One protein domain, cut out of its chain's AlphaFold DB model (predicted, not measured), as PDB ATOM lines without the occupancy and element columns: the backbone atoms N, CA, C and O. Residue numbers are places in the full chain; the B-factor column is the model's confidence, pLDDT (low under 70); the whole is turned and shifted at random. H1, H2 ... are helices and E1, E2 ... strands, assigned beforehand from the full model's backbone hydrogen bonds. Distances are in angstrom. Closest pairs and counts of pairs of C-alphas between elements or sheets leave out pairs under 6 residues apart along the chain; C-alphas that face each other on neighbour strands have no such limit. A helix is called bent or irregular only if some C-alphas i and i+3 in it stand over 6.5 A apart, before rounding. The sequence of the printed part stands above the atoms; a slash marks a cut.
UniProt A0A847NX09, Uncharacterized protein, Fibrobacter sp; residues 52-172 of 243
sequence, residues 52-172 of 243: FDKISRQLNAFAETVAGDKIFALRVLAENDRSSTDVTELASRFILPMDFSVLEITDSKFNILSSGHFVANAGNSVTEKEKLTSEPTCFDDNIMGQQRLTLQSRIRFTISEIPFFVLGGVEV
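Overview. This is residues 52 to 172 of the 243 residues of an uncharacterized protein of Fibrobacter sp (UniProt A0A847NX09). What does the model look like? A strongly twisted sheet of five strands, E1 and E5 nearest the middle of the whole, has the long helix H1 slantwise over one face, above E5 and E4. The short H3 and H4 sit on that face near E2 and E1, H5 is on the opposite face, and H2 follows H1 round a corner. What is it made of? The printed part has 121 residues, with named elements in the order H1 H2 H3 H4 E1 E2 H5 E3 E4 E5, of mixed class; the antiparallel sheet runs E2 E1 E5 E4 E3. It is compact, with a radius of gyration of the C-alphas of 13.0 A and spans of 39 by 28 by 26 A.

Arrangement. How are the strands paired? E1, residues 102 to 107, is antiparallel to E5, residues 162 to 171, with N 104 and O 167 2.8 A apart, and to E2, residues 112 to 115, its hairpin partner, with N 105 and O 114 2.9 A apart. E3, residues 137 to 143, E4, residues 146 to 159, and E5 form a meander, each strand the antiparallel neighbour of the one before: N 139 and O 150 are 2.8 A apart, N 155 and O 166 2.9 A. These pairs are within hydrogen-bond range, and E4 bends by 87 degrees at residue 149. Which helices are on the sheet? H1, residues 52 to 67, is on it at a height of 7.9 A, over E5 and E4; the closest C-alphas of H1 and E5 are those of Ala 63 and Val 166, 6.1 A apart. On the same face are H3, residues 85 to 88, and H4, residues 92 to 95, at heights of 6.9 A and 7.8 A; H5, residues 127 to 131, is on the opposite face at 7.1 A. H2, residues 70 to 78, is on the sheet and touches H3, closest at the C-alphas of Phe 72 and Val 87, 5.6 A. How are the helix backbones? In H1 and H2 every O i to N i+4 pair is within hydrogen-bond range, in H5 0 of 1, with 1 of 2 O i to N i+3 pairs; H3 and H4 are too short for an O i to N i+4 pair.

Along the chain. Where is H1? It runs 22.4 A from C-alpha 52 at (252.407, 209.546, 103.207). How long are the strands? E4 spans 33.0 A, E5 30.0 A, ending at C-alpha 171 at (242.823, 207.938, 111.481). Is H5 irregular? Only just: C-alphas 128 and 131 are 6.6 A apart.

Size, cuts and confidence. How large is it? The two C-alphas farthest apart, those of Ala 78 and Val 172, are 38.9 A apart. Is it continuous and confident? The printed part has no cut, E2 to H5 is a long link of 11 residues, and no printed residue is under 70 in pLDDT.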
ATOM      1  N   PHE A  52     253.061 209.228 104.475       97.44
ATOM      2  CA  PHE A  52     252.407 209.546 103.207       97.44
ATOM      3  C   PHE A  52     252.793 208.521 102.134       97.44
ATOM      4  O   PHE A  52     251.928 207.875 101.538       97.44
ATOM      5  N   ASP A  53     254.091 208.269 101.980       97.00
ATOM      6  CA  ASP A  53     254.620 207.273 101.049       97.00
ATOM      7  C   ASP A  53     254.121 205.859 101.353       97.00
ATOM      8  O   ASP A  53     253.903 205.049 100.446       97.00
ATOM      9  N   LYS A  54     253.968 205.508 102.634       96.75
ATOM     10  CA  LYS A  54     253.410 204.215 103.038       96.75
ATOM     11  C   LYS A  54     251.955 204.088 102.577       96.75
ATOM     12  O   LYS A  54     251.641 203.101 101.911       96.75
ATOM     13  N   ILE A  55     251.108 205.076 102.879       97.69
ATOM     14  CA  ILE A  55     249.687 205.081 102.497       97.69
ATOM     15  C   ILE A  55     249.551 204.975 100.980       97.69
ATOM     16  O   ILE A  55     248.874 204.073 100.489       97.69
ATOM     17  N   SER A  56     250.249 205.829 100.226       97.12
ATOM     18  CA  SER A  56     250.157 205.833  98.765       97.12
ATOM     19  C   SER A  56     250.658 204.532  98.143       97.12
ATOM     20  O   SER A  56     250.026 204.022  97.220       97.12
ATOM     21  N   ARG A  57     251.753 203.936  98.638       96.94
ATOM     22  CA  ARG A  57     252.238 202.640  98.123       96.94
ATOM     23  C   ARG A  57     251.260 201.505  98.394       96.94
ATOM     24  O   ARG A  57     250.976 200.725  97.489       96.94
ATOM     25  N   GLN A  58     250.742 201.416  99.618       97.31
ATOM     26  CA  GLN A  58     249.767 200.388  99.977       97.31
ATOM     27  C   GLN A  58     248.487 200.539  99.144       97.31
ATOM     28  O   GLN A  58     247.995 199.558  98.592       97.31
ATOM     29  N   LEU A  59     247.982 201.766  98.995       97.88
ATOM     30  CA  LEU A  59     246.761 202.036  98.243       97.88
ATOM     31  C   LEU A  59     246.926 201.771  96.737       97.88
ATOM     32  O   LEU A  59     246.023 201.207  96.125       97.88
ATOM     33  N   ASN A  60     248.086 202.087  96.150       97.81
ATOM     34  CA  ASN A  60     248.404 201.713  94.765       97.81
ATOM     35  C   ASN A  60     248.435 200.190  94.573       97.81
ATOM     36  O   ASN A  60     247.793 199.682  93.659       97.81
ATOM     37  N   ALA A  61     249.111 199.450  95.459       97.31
ATOM     38  CA  ALA A  61     249.155 197.987  95.381       97.31
ATOM     39  C   ALA A  61     247.755 197.357  95.509       97.31
ATOM     40  O   ALA A  61     247.429 196.377  94.834       97.31
ATOM     41  N   PHE A  62     246.897 197.940  96.351       98.00
ATOM     42  CA  PHE A  62     245.499 197.534  96.442       98.00
ATOM     43  C   PHE A  62     244.731 197.839  95.148       98.00
ATOM     44  O   PHE A  62     244.028 196.966  94.649       98.00
ATOM     45  N   ALA A  63     244.915 199.021  94.551       98.00
ATOM     46  CA  ALA A  63     244.302 199.378  93.268       98.00
ATOM     47  C   ALA A  63     244.674 198.388  92.149       98.00
ATOM     48  O   ALA A  63     243.804 197.945  91.401       98.00
ATOM     49  N   GLU A  64     245.949 197.999  92.064       97.38
ATOM     50  CA  GLU A  64     246.435 196.989  91.115       97.38
ATOM     51  C   GLU A  64     245.810 195.612  91.370       97.38
ATOM     52  O   GLU A  64     245.412 194.923  90.430       97.38
ATOM     53  N   THR A  65     245.670 195.232  92.643       96.69
ATOM     54  CA  THR A  65     245.029 193.972  93.042       96.69
ATOM     55  C   THR A  65     243.565 193.933  92.602       96.69
ATOM     56  O   THR A  65     243.136 192.952  92.000       96.69
ATOM     57  N   VAL A  66     242.812 195.012  92.843       96.44
ATOM     58  CA  VAL A  66     241.403 195.127  92.430       96.44
ATOM     59  C   VAL A  66     241.280 195.141  90.904       96.44
ATOM     60  O   VAL A  66     240.424 194.457  90.350       96.44
ATOM     61  N   ALA A  67     242.152 195.875  90.203       95.94
ATOM     62  CA  ALA A  67     242.149 195.933  88.741       95.94
ATOM     63  C   ALA A  67     242.425 194.563  88.090       95.94
ATOM     64  O   ALA A  67     241.903 194.270  87.014       95.94
ATOM     65  N   GLY A  68     243.240 193.724  88.740       95.00
ATOM     66  CA  GLY A  68     243.550 192.361  88.307       95.00
ATOM     67  C   GLY A  68     242.516 191.300  88.705       95.00
ATOM     68  O   GLY A  68     242.618 190.157  88.243       95.00
ATOM     69  N   ASP A  69     241.528 191.637  89.539       95.81
ATOM     70  CA  ASP A  69     240.523 190.690  90.020       95.81
ATOM     71  C   ASP A  69     239.451 190.428  88.949       95.81
ATOM     72  O   ASP A  69     238.553 191.232  88.678       95.81
ATOM     73  N   LYS A  70     239.541 189.247  88.328       94.00
ATOM     74  CA  LYS A  70     238.619 188.809  87.272       94.00
ATOM     75  C   LYS A  70     237.189 188.623  87.770       94.00
ATOM     76  O   LYS A  70     236.265 188.827  86.986       94.00
ATOM     77  N   ILE A  71     237.005 188.204  89.023       94.50
ATOM     78  CA  ILE A  71     235.674 187.978  89.594       94.50
ATOM     79  C   ILE A  71     235.027 189.335  89.843       94.50
ATOM     80  O   ILE A  71     233.914 189.563  89.378       94.50
ATOM     81  N   PHE A  72     235.753 190.265  90.468       94.44
ATOM     82  CA  PHE A  72     235.287 191.638  90.651       94.44
ATOM     83  C   PHE A  72     234.885 192.278  89.313       94.44
ATOM     84  O   PHE A  72     233.772 192.788  89.173       94.44
ATOM     85  N   ALA A  73     235.748 192.186  88.296       94.12
ATOM     86  CA  ALA A  73     235.471 192.719  86.963       94.12
ATOM     87  C   ALA A  73     234.226 192.085  86.313       94.12
ATOM     88  O   ALA A  73     233.388 192.805  85.769       94.12
ATOM     89  N   LEU A  74     234.082 190.755  86.388       94.31
ATOM     90  CA  LEU A  74     232.926 190.026  85.859       94.31
ATOM     91  C   LEU A  74     231.623 190.498  86.520       94.31
ATOM     92  O   LEU A  74     230.679 190.865  85.816       94.31
ATOM     93  N   ARG A  75     231.597 190.548  87.857       94.00
ATOM     94  CA  ARG A  75     230.426 190.974  88.636       94.00
ATOM     95  C   ARG A  75     230.022 192.407  88.316       94.00
ATOM     96  O   ARG A  75     228.860 192.669  88.020       94.00
ATOM     97  N   VAL A  76     230.978 193.338  88.336       92.50
ATOM     98  CA  VAL A  76     230.694 194.772  88.178       92.50
ATOM     99  C   VAL A  76     230.335 195.142  86.739       92.50
ATOM    100  O   VAL A  76     229.448 195.971  86.542       92.50
ATOM    101  N   LEU A  77     231.009 194.564  85.737       91.88
ATOM    102  CA  LEU A  77     230.887 195.007  84.342       91.88
ATOM    103  C   LEU A  77     229.985 194.129  83.478       91.88
ATOM    104  O   LEU A  77     229.226 194.665  82.673       91.88
ATOM    105  N   ALA A  78     230.087 192.805  83.595       89.50
ATOM    106  CA  ALA A  78     229.365 191.891  82.709       89.50
ATOM    107  C   ALA A  78     228.000 191.505  83.282       89.50
ATOM    108  O   ALA A  78     227.003 191.514  82.564       89.50
ATOM    109  N   GLU A  79     227.953 191.186  84.575       91.69
ATOM    110  CA  GLU A  79     226.718 190.775  85.252       91.69
ATOM    111  C   GLU A  79     225.945 191.965  85.832       91.69
ATOM    112  O   GLU A  79     224.754 191.850  86.112       91.69
ATOM    113  N   ASN A  80     226.614 193.114  85.992       87.50
ATOM    114  CA  ASN A  80     226.093 194.302  86.669       87.50
ATOM    115  C   ASN A  80     225.556 193.996  88.089       87.50
ATOM    116  O   ASN A  80     224.678 194.692  88.601       87.50
ATOM    117  N   ASP A  81     226.110 192.969  88.742       90.62
ATOM    118  CA  ASP A  81     225.790 192.566  90.111       90.62
ATOM    119  C   ASP A  81     226.787 193.182  91.101       90.62
ATOM    120  O   ASP A  81     227.698 192.542  91.641       90.62
ATOM    121  N   ARG A  82     226.592 194.480  91.344       87.88
ATOM    122  CA  ARG A  82     227.378 195.262  92.311       87.88
ATOM    123  C   ARG A  82     227.076 194.900  93.768       87.88
ATOM    124  O   ARG A  82     227.818 195.314  94.651       87.88
ATOM    125  N   SER A  83     225.992 194.165  94.020       88.31
ATOM    126  CA  SER A  83     225.584 193.706  95.354       88.31
ATOM    127  C   SER A  83     226.217 192.382  95.770       88.31
ATOM    128  O   SER A  83     226.112 192.003  96.936       88.31
ATOM    129  N   SER A  84     226.871 191.681  94.843       92.12
ATOM    130  CA  SER A  84     227.558 190.427  95.139       92.12
ATOM    131  C   SER A  84     228.591 190.591  96.262       92.12
ATOM    132  O   SER A  84     229.252 191.624  96.404       92.12
ATOM    133  N   THR A  85     228.754 189.548  97.074       90.00
ATOM    134  CA  THR A  85     229.744 189.513  98.166       90.00
ATOM    135  C   THR A  85     231.176 189.623  97.644       90.00
ATOM    136  O   THR A  85     232.026 190.225  98.295       90.00
ATOM    137  N   ASP A  86     231.431 189.114  96.435       91.69
ATOM    138  CA  ASP A  86     232.709 189.243  95.727       91.69
ATOM    139  C   ASP A  86     233.107 190.711  95.486       91.69
ATOM    140  O   ASP A  86     234.294 191.034  95.457       91.69
ATOM    141  N   VAL A  87     232.121 191.603  95.341       92.19
ATOM    142  CA  VAL A  87     232.324 193.046  95.171       92.19
ATOM    143  C   VAL A  87     232.318 193.739  96.525       92.19
ATOM    144  O   VAL A  87     233.290 194.393  96.894       92.19
ATOM    145  N   THR A  88     231.241 193.577  97.291       92.12
ATOM    146  CA  THR A  88     230.978 194.391  98.484       92.12
ATOM    147  C   THR A  88     231.962 194.132  99.626       92.12
ATOM    148  O   THR A  88     232.336 195.075 100.327       92.12
ATOM    149  N   GLU A  89     232.486 192.911  99.766       92.81
ATOM    150  CA  GLU A  89     233.431 192.536 100.829       92.81
ATOM    151  C   GLU A  89     234.908 192.642 100.424       92.81
ATOM    152  O   GLU A  89     235.786 192.342 101.231       92.81
ATOM    153  N   LEU A  90     235.233 193.049  99.193       94.62
ATOM    154  CA  LEU A  90     236.622 193.018  98.731       94.62
ATOM    155  C   LEU A  90     237.543 193.878  99.612       94.62
ATOM    156  O   LEU A  90     238.567 193.388 100.077       94.62
ATOM    157  N   ALA A  91     237.161 195.117  99.927       95.31
ATOM    158  CA  ALA A  91     237.946 196.014 100.777       95.31
ATOM    159  C   ALA A  91     238.096 195.512 102.228       95.31
ATOM    160  O   ALA A  91     239.129 195.754 102.859       95.31
ATOM    161  N   SER A  92     237.115 194.781 102.771       93.31
ATOM    162  CA  SER A  92     237.161 194.312 104.170       93.31
ATOM    163  C   SER A  92     238.260 193.274 104.400       93.31
ATOM    164  O   SER A  92     238.828 193.193 105.488       93.31
ATOM    165  N   ARG A  93     238.644 192.548 103.345       93.75
ATOM    166  CA  ARG A  93     239.743 191.572 103.368       93.75
ATOM    167  C   ARG A  93     241.120 192.230 103.489       93.75
ATOM    168  O   ARG A  93     242.055 191.582 103.951       93.75
ATOM    169  N   PHE A  94     241.253 193.501 103.098       95.69
ATOM    170  CA  PHE A  94     242.541 194.202 103.014       95.69
ATOM    171  C   PHE A  94     242.725 195.301 104.061       95.69
ATOM    172  O   PHE A  94     243.865 195.608 104.409       95.69
ATOM    173  N   ILE A  95     241.643 195.853 104.619       94.75
ATOM    174  CA  ILE A  95     241.728 196.998 105.538       94.75
ATOM    175  C   ILE A  95     242.624 196.732 106.760       94.75
ATOM    176  O   ILE A  95     243.491 197.544 107.080       94.75
ATOM    177  N   LEU A  96     242.480 195.561 107.395       92.75
ATOM    178  CA  LEU A  96     243.280 195.175 108.560       92.75
ATOM    179  C   LEU A  96     244.750 194.882 108.199       92.75
ATOM    180  O   LEU A  96     245.622 195.475 108.834       92.75
ATOM    181  N   PRO A  97     245.072 194.043 107.185       93.75
ATOM    182  CA  PRO A  97     246.456 193.851 106.738       93.75
ATOM    183  C   PRO A  97     247.192 195.142 106.358       93.75
ATOM    184  O   PRO A  97     248.412 195.219 106.503       93.75
ATOM    185  N   MET A  98     246.471 196.151 105.867       94.50
ATOM    186  CA  MET A  98     247.049 197.440 105.484       94.50
ATOM    187  C   MET A  98     247.246 198.398 106.672       94.50
ATOM    188  O   MET A  98     247.956 199.390 106.512       94.50
ATOM    189  N   ASP A  99     246.702 198.085 107.857       93.94
ATOM    190  CA  ASP A  99     246.622 198.983 109.026       93.94
ATOM    191  C   ASP A  99     245.898 200.300 108.683       93.94
ATOM    192  O   ASP A  99     246.298 201.381 109.115       93.94
ATOM    193  N   PHE A 100     244.854 200.209 107.852       95.56
ATOM    194  CA  PHE A 100     244.027 201.342 107.443       95.56
ATOM    195  C   PHE A 100     242.792 201.490 108.331       95.56
ATOM    196  O   PHE A 100     242.249 200.518 108.853       95.56
ATOM    197  N   SER A 101     242.341 202.734 108.482       94.56
ATOM    198  CA  SER A 101     241.092 203.093 109.171       94.56
ATOM    199  C   SER A 101     239.966 203.428 108.194       94.56
ATOM    200  O   SER A 101     238.814 203.554 108.592       94.56
ATOM    201  N   VAL A 102     240.298 203.614 106.916       95.19
ATOM    202  CA  VAL A 102     239.348 203.791 105.818       95.19
ATOM    203  C   VAL A 102     239.914 203.052 104.614       95.19
ATOM    204  O   VAL A 102     241.096 203.195 104.295       95.19
ATOM    205  N   LEU A 103     239.075 202.256 103.959       96.88
ATOM    206  CA  LEU A 103     239.381 201.636 102.677       96.88
ATOM    207  C   LEU A 103     238.080 201.423 101.908       96.88
ATOM    208  O   LEU A 103     237.188 200.720 102.383       96.88
ATOM    209  N   GLU A 104     237.965 202.037 100.740       96.75
ATOM    210  CA  GLU A 104     236.768 202.017  99.903       96.75
ATOM    211  C   GLU A 104     237.157 201.835  98.436       96.75
ATOM    212  O   GLU A 104     238.190 202.331  97.983       96.75
ATOM    213  N   ILE A 105     236.313 201.136  97.683       97.56
ATOM    214  CA  ILE A 105     236.365 201.070  96.222       97.56
ATOM    215  C   ILE A 105     235.133 201.803  95.713       97.56
ATOM    216  O   ILE A 105     234.026 201.482  96.146       97.56
ATOM    217  N   THR A 106     235.294 202.747  94.790       97.12
ATOM    218  CA  THR A 106     234.182 203.497  94.204       97.12
ATOM    219  C   THR A 106     234.169 203.413  92.685       97.12
ATOM    220  O   THR A 106     235.199 203.215  92.035       97.12
ATOM    221  N   ASP A 107     232.990 203.619  92.105       95.38
ATOM    222  CA  ASP A 107     232.869 203.903  90.678       95.38
ATOM    223  C   ASP A 107     233.267 205.353  90.346       95.38
ATOM    224  O   ASP A 107     233.656 206.145  91.211       95.38
ATOM    225  N   SER A 108     233.171 205.704  89.063       93.75
ATOM    226  CA  SER A 108     233.511 207.032  88.544       93.75
ATOM    227  C   SER A 108     232.643 208.174  89.077       93.75
ATOM    228  O   SER A 108     233.015 209.335  88.927       93.75
ATOM    229  N   LYS A 109     231.497 207.858  89.686       94.75
ATOM    230  CA  LYS A 109     230.567 208.815  90.294       94.75
ATOM    231  C   LYS A 109     230.696 208.852  91.819       94.75
ATOM    232  O   LYS A 109     229.840 209.443  92.468       94.75
ATOM    233  N   PHE A 110     231.737 208.233  92.383       95.00
ATOM    234  CA  PHE A 110     231.958 208.128  93.828       95.00
ATOM    235  C   PHE A 110     230.856 207.358  94.569       95.00
ATOM    236  O   PHE A 110     230.650 207.575  95.761       95.00
ATOM    237  N   ASN A 111     230.178 206.419  93.898       95.06
ATOM    238  CA  ASN A 111     229.353 205.441  94.605       95.06
ATOM    239  C   ASN A 111     230.242 204.315  95.119       95.06
ATOM    240  O   ASN A 111     231.019 203.736  94.354       95.06
ATOM    241  N   ILE A 112     230.107 203.987  96.400       95.12
ATOM    242  CA  ILE A 112     230.848 202.908  97.043       95.12
ATOM    243  C   ILE A 112     230.404 201.571  96.442       95.12
ATOM    244  O   ILE A 112     229.228 201.219  96.458       95.12
ATOM    245  N   LEU A 113     231.366 200.810  95.933       95.38
ATOM    246  CA  LEU A 113     231.206 199.417  95.521       95.38
ATOM    247  C   LEU A 113     231.589 198.471  96.661       95.38
ATOM    248  O   LEU A 113     230.938 197.455  96.869       95.38
ATOM    249  N   SER A 114     232.627 198.823  97.420       95.44
ATOM    250  CA  SER A 114     233.111 198.053  98.566       95.44
ATOM    251  C   SER A 114     233.622 198.983  99.654       95.44
ATOM    252  O   SER A 114     234.252 199.995  99.348       95.44
ATOM    253  N   SER A 115     233.395 198.628 100.917       93.06
ATOM    254  CA  SER A 115     233.911 199.359 102.075       93.06
ATOM    255  C   SER A 115     234.489 198.387 103.095       93.06
ATOM    256  O   SER A 115     233.901 197.344 103.385       93.06
ATOM    257  N   GLY A 116     235.654 198.731 103.642       89.56
ATOM    258  CA  GLY A 116     236.395 197.854 104.538       89.56
ATOM    259  C   GLY A 116     235.754 197.680 105.913       89.56
ATOM    260  O   GLY A 116     235.785 196.582 106.461       89.56
ATOM    261  N   HIS A 117     235.145 198.736 106.461       82.31
ATOM    262  CA  HIS A 117     234.508 198.688 107.782       82.31
ATOM    263  C   HIS A 117     233.012 198.367 107.728       82.31
ATOM    264  O   HIS A 117     232.495 197.747 108.656       82.31
ATOM    265  N   PHE A 118     232.318 198.765 106.658       81.25
ATOM    266  CA  PHE A 118     230.868 198.622 106.556       81.25
ATOM    267  C   PHE A 118     230.457 198.173 105.164       81.25
ATOM    268  O   PHE A 118     230.185 198.993 104.295       81.25
ATOM    269  N   VAL A 119     230.311 196.864 104.974       78.69
ATOM    270  CA  VAL A 119     229.792 196.284 103.721       78.69
ATOM    271  C   VAL A 119     228.444 196.916 103.328       78.69
ATOM    272  O   VAL A 119     228.192 197.169 102.155       78.69
ATOM    273  N   ALA A 120     227.620 197.281 104.319       75.50
ATOM    274  CA  ALA A 120     226.341 197.971 104.133       75.50
ATOM    275  C   ALA A 120     226.443 199.378 103.504       75.50
ATOM    276  O   ALA A 120     225.425 199.914 103.078       75.50
ATOM    277  N   ASN A 121     227.636 199.979 103.434       80.56
ATOM    278  CA  ASN A 121     227.836 201.265 102.764       80.56
ATOM    279  C   ASN A 121     227.883 201.142 101.234       80.56
ATOM    280  O   ASN A 121     227.886 202.169 100.557       80.56
ATOM    281  N   ALA A 122     227.930 199.927 100.677       78.31
ATOM    282  CA  ALA A 122     227.842 199.736  99.236       78.31
ATOM    283  C   ALA A 122     226.552 200.374  98.680       78.31
ATOM    284  O   ALA A 122     225.456 200.145  99.185       78.31
ATOM    285  N   GLY A 123     226.697 201.198  97.643       81.75
ATOM    286  CA  GLY A 123     225.628 201.999  97.046       81.75
ATOM    287  C   GLY A 123     225.520 203.432  97.578       81.75
ATOM    288  O   GLY A 123     224.902 204.259  96.910       81.75
ATOM    289  N   ASN A 124     226.146 203.764  98.713       88.19
ATOM    290  CA  ASN A 124     226.200 205.146  99.195       88.19
ATOM    291  C   ASN A 124     227.169 205.987  98.353       88.19
ATOM    292  O   ASN A 124     228.164 205.485  97.833       88.19
ATOM    293  N   SER A 125     226.881 207.282  98.247       91.06
ATOM    294  CA  SER A 125     227.706 208.256  97.529       91.06
ATOM    295  C   SER A 125     228.647 208.985  98.488       91.06
ATOM    296  O   SER A 125     228.197 209.441  99.536       91.06
ATOM    297  N   VAL A 126     229.916 209.144  98.099       91.56
ATOM    298  CA  VAL A 126     230.970 209.875  98.839       91.56
ATOM    299  C   VAL A 126     231.630 210.948  97.967       91.56
ATOM    300  O   VAL A 126     232.850 211.039  97.834       91.56
ATOM    301  N   THR A 127     230.817 211.765  97.300       92.50
ATOM    302  CA  THR A 127     231.277 212.789  96.340       92.50
ATOM    303  C   THR A 127     232.193 213.841  96.960       92.50
ATOM    304  O   THR A 127     233.042 214.409  96.284       92.50
ATOM    305  N   GLU A 128     232.079 214.090  98.259       90.38
ATOM    306  CA  GLU A 128     232.979 214.962  99.008       90.38
ATOM    307  C   GLU A 128     234.444 214.494  98.949       90.38
ATOM    308  O   GLU A 128     235.354 215.330  98.957       90.38
ATOM    309  N   LYS A 129     234.672 213.181  98.785       93.06
ATOM    310  CA  LYS A 129     235.997 212.564  98.638       93.06
ATOM    311  C   LYS A 129     236.582 212.715  97.227       93.06
ATOM    312  O   LYS A 129     237.748 212.391  97.013       93.06
ATOM    313  N   GLU A 130     235.845 213.278  96.265       93.50
ATOM    314  CA  GLU A 130     236.354 213.572  94.914       93.50
ATOM    315  C   GLU A 130     237.546 214.540  94.924       93.50
ATOM    316  O   GLU A 130     238.409 214.496  94.043       93.50
ATOM    317  N   LYS A 131     237.619 215.403  95.941       93.12
ATOM    318  CA  LYS A 131     238.707 216.371  96.109       93.12
ATOM    319  C   LYS A 131     240.026 215.725  96.537       93.12
ATOM    320  O   LYS A 131     241.064 216.370  96.410       93.12
ATOM    321  N   LEU A 132     239.999 214.483  97.030       95.12
ATOM    322  CA  LEU A 132     241.210 213.754  97.401       95.12
ATOM    323  C   LEU A 132     242.095 213.530  96.171       95.12
ATOM    324  O   LEU A 132     241.622 213.273  95.061       95.12
ATOM    325  N   THR A 133     243.402 213.611  96.357       94.00
ATOM    326  CA  THR A 133     244.395 213.356  95.308       94.00
ATOM    327  C   THR A 133     245.166 212.081  95.634       94.00
ATOM    328  O   THR A 133     244.890 211.416  96.629       94.00
ATOM    329  N   SER A 134     246.135 211.721  94.795       92.94
ATOM    330  CA  SER A 134     247.068 210.631  95.096       92.94
ATOM    331  C   SER A 134     248.002 210.943  96.271       92.94
ATOM    332  O   SER A 134     248.627 210.029  96.815       92.94
ATOM    333  N   GLU A 135     248.106 212.212  96.668       94.31
ATOM    334  CA  GLU A 135     248.884 212.650  97.822       94.31
ATOM    335  C   GLU A 135     248.009 212.623  99.086       94.31
ATOM    336  O   GLU A 135     246.930 213.230  99.100       94.31
ATOM    337  N   PRO A 136     248.439 211.929 100.156       96.38
ATOM    338  CA  PRO A 136     247.661 211.838 101.380       96.38
ATOM    339  C   PRO A 136     247.383 213.213 101.983       96.38
ATOM    340  O   PRO A 136     248.287 214.009 102.219       96.38
ATOM    341  N   THR A 137     246.109 213.484 102.235       96.25
ATOM    342  CA  THR A 137     245.614 214.776 102.710       96.25
ATOM    343  C   THR A 137     244.649 214.562 103.867       96.25
ATOM    344  O   THR A 137     243.931 213.559 103.908       96.25
ATOM    345  N   CYS A 138     244.635 215.478 104.835       96.31
ATOM    346  CA  CYS A 138     243.694 215.404 105.935       96.31
ATOM    347  C   CYS A 138     242.261 215.644 105.452       96.31
ATOM    348  O   CYS A 138     241.987 216.591 104.716       96.31
ATOM    349  N   PHE A 139     241.351 214.798 105.908       94.88
ATOM    350  CA  PHE A 139     239.939 214.833 105.574       94.88
ATOM    351  C   PHE A 139     239.120 214.397 106.790       94.88
ATOM    352  O   PHE A 139     239.514 213.481 107.519       94.88
ATOM    353  N   ASP A 140     238.000 215.066 107.029       92.19
ATOM    354  CA  ASP A 140     237.063 214.683 108.080       92.19
ATOM    355  C   ASP A 140     236.119 213.608 107.574       92.19
ATOM    356  O   ASP A 140     235.283 213.864 106.711       92.19
ATOM    357  N   ASP A 141     236.277 212.403 108.111       90.81
ATOM    358  CA  ASP A 141     235.512 211.244 107.684       90.81
ATOM    359  C   ASP A 141     234.686 210.663 108.824       90.81
ATOM    360  O   ASP A 141     235.049 210.725 110.003       90.81
ATOM    361  N   ASN A 142     233.571 210.045 108.456       86.94
ATOM    362  CA  ASN A 142     232.735 209.322 109.390       86.94
ATOM    363  C   ASN A 142     233.235 207.880 109.526       86.94
ATOM    364  O   ASN A 142     232.838 206.985 108.777       86.94
ATOM    365  N   ILE A 143     234.072 207.643 110.534       84.88
ATOM    366  CA  ILE A 143     234.511 206.301 110.905       84.88
ATOM    367  C   ILE A 143     233.579 205.777 111.996       84.88
ATOM    368  O   ILE A 143     233.549 206.281 113.118       84.88
ATOM    369  N   MET A 144     232.819 204.731 111.670       81.94
ATOM    370  CA  MET A 144     231.943 204.020 112.612       81.94
ATOM    371  C   MET A 144     230.932 204.915 113.354       81.94
ATOM    372  O   MET A 144     230.658 204.718 114.537       81.94
ATOM    373  N   GLY A 145     230.358 205.900 112.658       82.12
ATOM    374  CA  GLY A 145     229.369 206.824 113.220       82.12
ATOM    375  C   GLY A 145     229.979 208.036 113.928       82.12
ATOM    376  O   GLY A 145     229.239 208.833 114.505       82.12
ATOM    377  N   GLN A 146     231.304 208.191 113.907       86.44
ATOM    378  CA  GLN A 146     232.010 209.296 114.543       86.44
ATOM    379  C   GLN A 146     232.822 210.079 113.517       86.44
ATOM    380  O   GLN A 146     233.580 209.506 112.741       86.44
ATOM    381  N   GLN A 147     232.697 211.406 113.552       88.44
ATOM    382  CA  GLN A 147     233.529 212.298 112.748       88.44
ATOM    383  C   GLN A 147     234.959 212.303 113.287       88.44
ATOM    384  O   GLN A 147     235.195 212.681 114.440       88.44
ATOM    385  N   ARG A 148     235.900 211.856 112.460       91.38
ATOM    386  CA  ARG A 148     237.312 211.681 112.795       91.38
ATOM    387  C   ARG A 148     238.181 212.335 111.732       91.38
ATOM    388  O   ARG A 148     237.894 212.249 110.543       91.38
ATOM    389  N   LEU A 149     239.281 212.944 112.169       94.00
ATOM    390  CA  LEU A 149     240.292 213.418 111.236       94.00
ATOM    391  C   LEU A 149     241.077 212.217 110.713       94.00
ATOM    392  O   LEU A 149     241.629 211.429 111.483       94.00
ATOM    393  N   THR A 150     241.145 212.098 109.401       95.56
ATOM    394  CA  THR A 150     241.846 211.021 108.710       95.56
ATOM    395  C   THR A 150     242.852 211.604 107.745       95.56
ATOM    396  O   THR A 150     242.695 212.731 107.298       95.56
ATOM    397  N   LEU A 151     243.886 210.843 107.424       96.81
ATOM    398  CA  LEU A 151     244.846 211.158 106.384       96.81
ATOM    399  C   LEU A 151     244.616 210.176 105.234       96.81
ATOM    400  O   LEU A 151     244.935 208.994 105.378       96.81
ATOM    401  N   GLN A 152     244.021 210.649 104.137       97.06
ATOM    402  CA  GLN A 152     243.525 209.806 103.045       97.06
ATOM    403  C   GLN A 152     244.105 210.187 101.692       97.06
ATOM    404  O   GLN A 152     244.397 211.350 101.429       97.06
ATOM    405  N   SER A 153     244.202 209.195 100.815       97.62
ATOM    406  CA  SER A 153     244.563 209.351  99.409       97.62
ATOM    407  C   SER A 153     243.516 208.681  98.516       97.62
ATOM    408  O   SER A 153     242.749 207.819  98.956       97.62
ATOM    409  N   ARG A 154     243.493 209.092  97.248       97.56
ATOM    410  CA  ARG A 154     242.699 208.521  96.164       97.56
ATOM    411  C   ARG A 154     243.615 208.070  95.039       97.56
ATOM    412  O   ARG A 154     244.284 208.891  94.412       97.56
ATOM    413  N   ILE A 155     243.525 206.793  94.686       98.12
ATOM    414  CA  ILE A 155     244.186 206.237  93.504       98.12
ATOM    415  C   ILE A 155     243.134 205.854  92.469       98.12
ATOM    416  O   ILE A 155     242.154 205.172  92.768       98.12
ATOM    417  N   ARG A 156     243.341 206.308  91.232       97.50
ATOM    418  CA  ARG A 156     242.529 205.917  90.078       97.50
ATOM    419  C   ARG A 156     243.069 204.621  89.489       97.50
ATOM    420  O   ARG A 156     244.267 204.512  89.255       97.50
ATOM    421  N   PHE A 157     242.173 203.707  89.145       97.25
ATOM    422  CA  PHE A 157     242.480 202.535  88.332       97.25
ATOM    423  C   PHE A 157     241.422 202.354  87.242       97.25
ATOM    424  O   PHE A 157     240.423 203.080  87.195       97.25
ATOM    425  N   THR A 158     241.658 201.427  86.319       96.38
ATOM    426  CA  THR A 158     240.732 201.134  85.223       96.38
ATOM    427  C   THR A 158     240.490 199.639  85.097       96.38
ATOM    428  O   THR A 158     241.401 198.833  85.264       96.38
ATOM    429  N   ILE A 159     239.254 199.275  84.759       94.00
ATOM    430  CA  ILE A 159     238.886 197.927  84.319       94.00
ATOM    431  C   ILE A 159     238.180 198.097  82.977       94.00
ATOM    432  O   ILE A 159     237.169 198.795  82.908       94.00
ATOM    433  N   SER A 160     238.726 197.508  81.910       90.06
ATOM    434  CA  SER A 160     238.184 197.641  80.546       90.06
ATOM    435  C   SER A 160     237.897 199.101  80.157       90.06
ATOM    436  O   SER A 160     236.797 199.429  79.728       90.06
ATOM    437  N   GLU A 161     238.876 199.990  80.375       90.94
ATOM    438  CA  GLU A 161     238.811 201.443  80.103       90.94
ATOM    439  C   GLU A 161     237.840 202.256  80.983       90.94
ATOM    440  O   GLU A 161     237.873 203.489  80.964       90.94
ATOM    441  N   ILE A 162     237.035 201.607  81.828       93.94
ATOM    442  CA  ILE A 162     236.124 202.282  82.756       93.94
ATOM    443  C   ILE A 162     236.903 202.700  84.012       93.94
ATOM    444  O   ILE A 162     237.588 201.861  84.604       93.94
ATOM    445  N   PRO A 163     236.837 203.980  84.430       96.25
ATOM    446  CA  PRO A 163     237.558 204.455  85.601       96.25
ATOM    447  C   PRO A 163     236.849 204.095  86.907       96.25
ATOM    448  O   PRO A 163     235.640 204.282  87.053       96.25
ATOM    449  N   PHE A 164     237.655 203.671  87.870       97.50
ATOM    450  CA  PHE A 164     237.282 203.409  89.252       97.50
ATOM    451  C   PHE A 164     238.303 204.069  90.178       97.50
ATOM    452  O   PHE A 164     239.387 204.483  89.745       97.50
ATOM    453  N   PHE A 165     237.967 204.160  91.460       98.19
ATOM    454  CA  PHE A 165     238.861 204.718  92.463       98.19
ATOM    455  C   PHE A 165     238.953 203.808  93.675       98.19
ATOM    456  O   PHE A 165     237.971 203.190  94.077       98.19
ATOM    457  N   VAL A 166     240.140 203.749  94.263       97.88
ATOM    458  CA  VAL A 166     240.308 203.299  95.639       97.88
ATOM    459  C   VAL A 166     240.601 204.515  96.507       97.88
ATOM    460  O   VAL A 166     241.395 205.385  96.137       97.88
ATOM    461  N   LEU A 167     239.932 204.582  97.648       97.50
ATOM    462  CA  LEU A 167     240.097 205.613  98.664       97.50
ATOM    463  C   LEU A 167     240.588 204.916  99.921       97.50
ATOM    464  O   LEU A 167     240.038 203.884 100.303       97.50
ATOM    465  N   GLY A 168     241.621 205.438 100.564       96.75
ATOM    466  CA  GLY A 168     242.101 204.808 101.784       96.75
ATOM    467  C   GLY A 168     243.079 205.650 102.569       96.75
ATOM    468  O   GLY A 168     243.678 206.595 102.050       96.75
ATOM    469  N   GLY A 169     243.221 205.305 103.844       96.94
ATOM    470  CA  GLY A 169     244.024 206.081 104.770       96.94
ATOM    471  C   GLY A 169     243.904 205.642 106.221       96.94
ATOM    472  O   GLY A 169     243.328 204.601 106.545       96.94
ATOM    473  N   VAL A 170     244.459 206.467 107.104       96.50
ATOM    474  CA  VAL A 170     244.549 206.201 108.546       96.50
ATOM    475  C   VAL A 170     243.878 207.309 109.353       96.50
ATOM    476  O   VAL A 170     243.909 208.476 108.966       96.50
ATOM    477  N   GLU A 171     243.283 206.960 110.491       95.44
ATOM    478  CA  GLU A 171     242.823 207.938 111.481       95.44
ATOM    479  C   GLU A 171     244.030 208.630 112.129       95.44
ATOM    480  O   GLU A 171     244.968 207.972 112.581       95.44
ATOM    481  N   VAL A 172     243.991 209.959 112.241       94.25
ATOM    482  CA  VAL A 172     245.000 210.727 112.981       94.25
ATOM    483  C   VAL A 172     244.698 210.635 114.480       94.25
ATOM    484  O   VAL A 172     244.091 211.522 115.076       94.25
TER     485      VAL A 172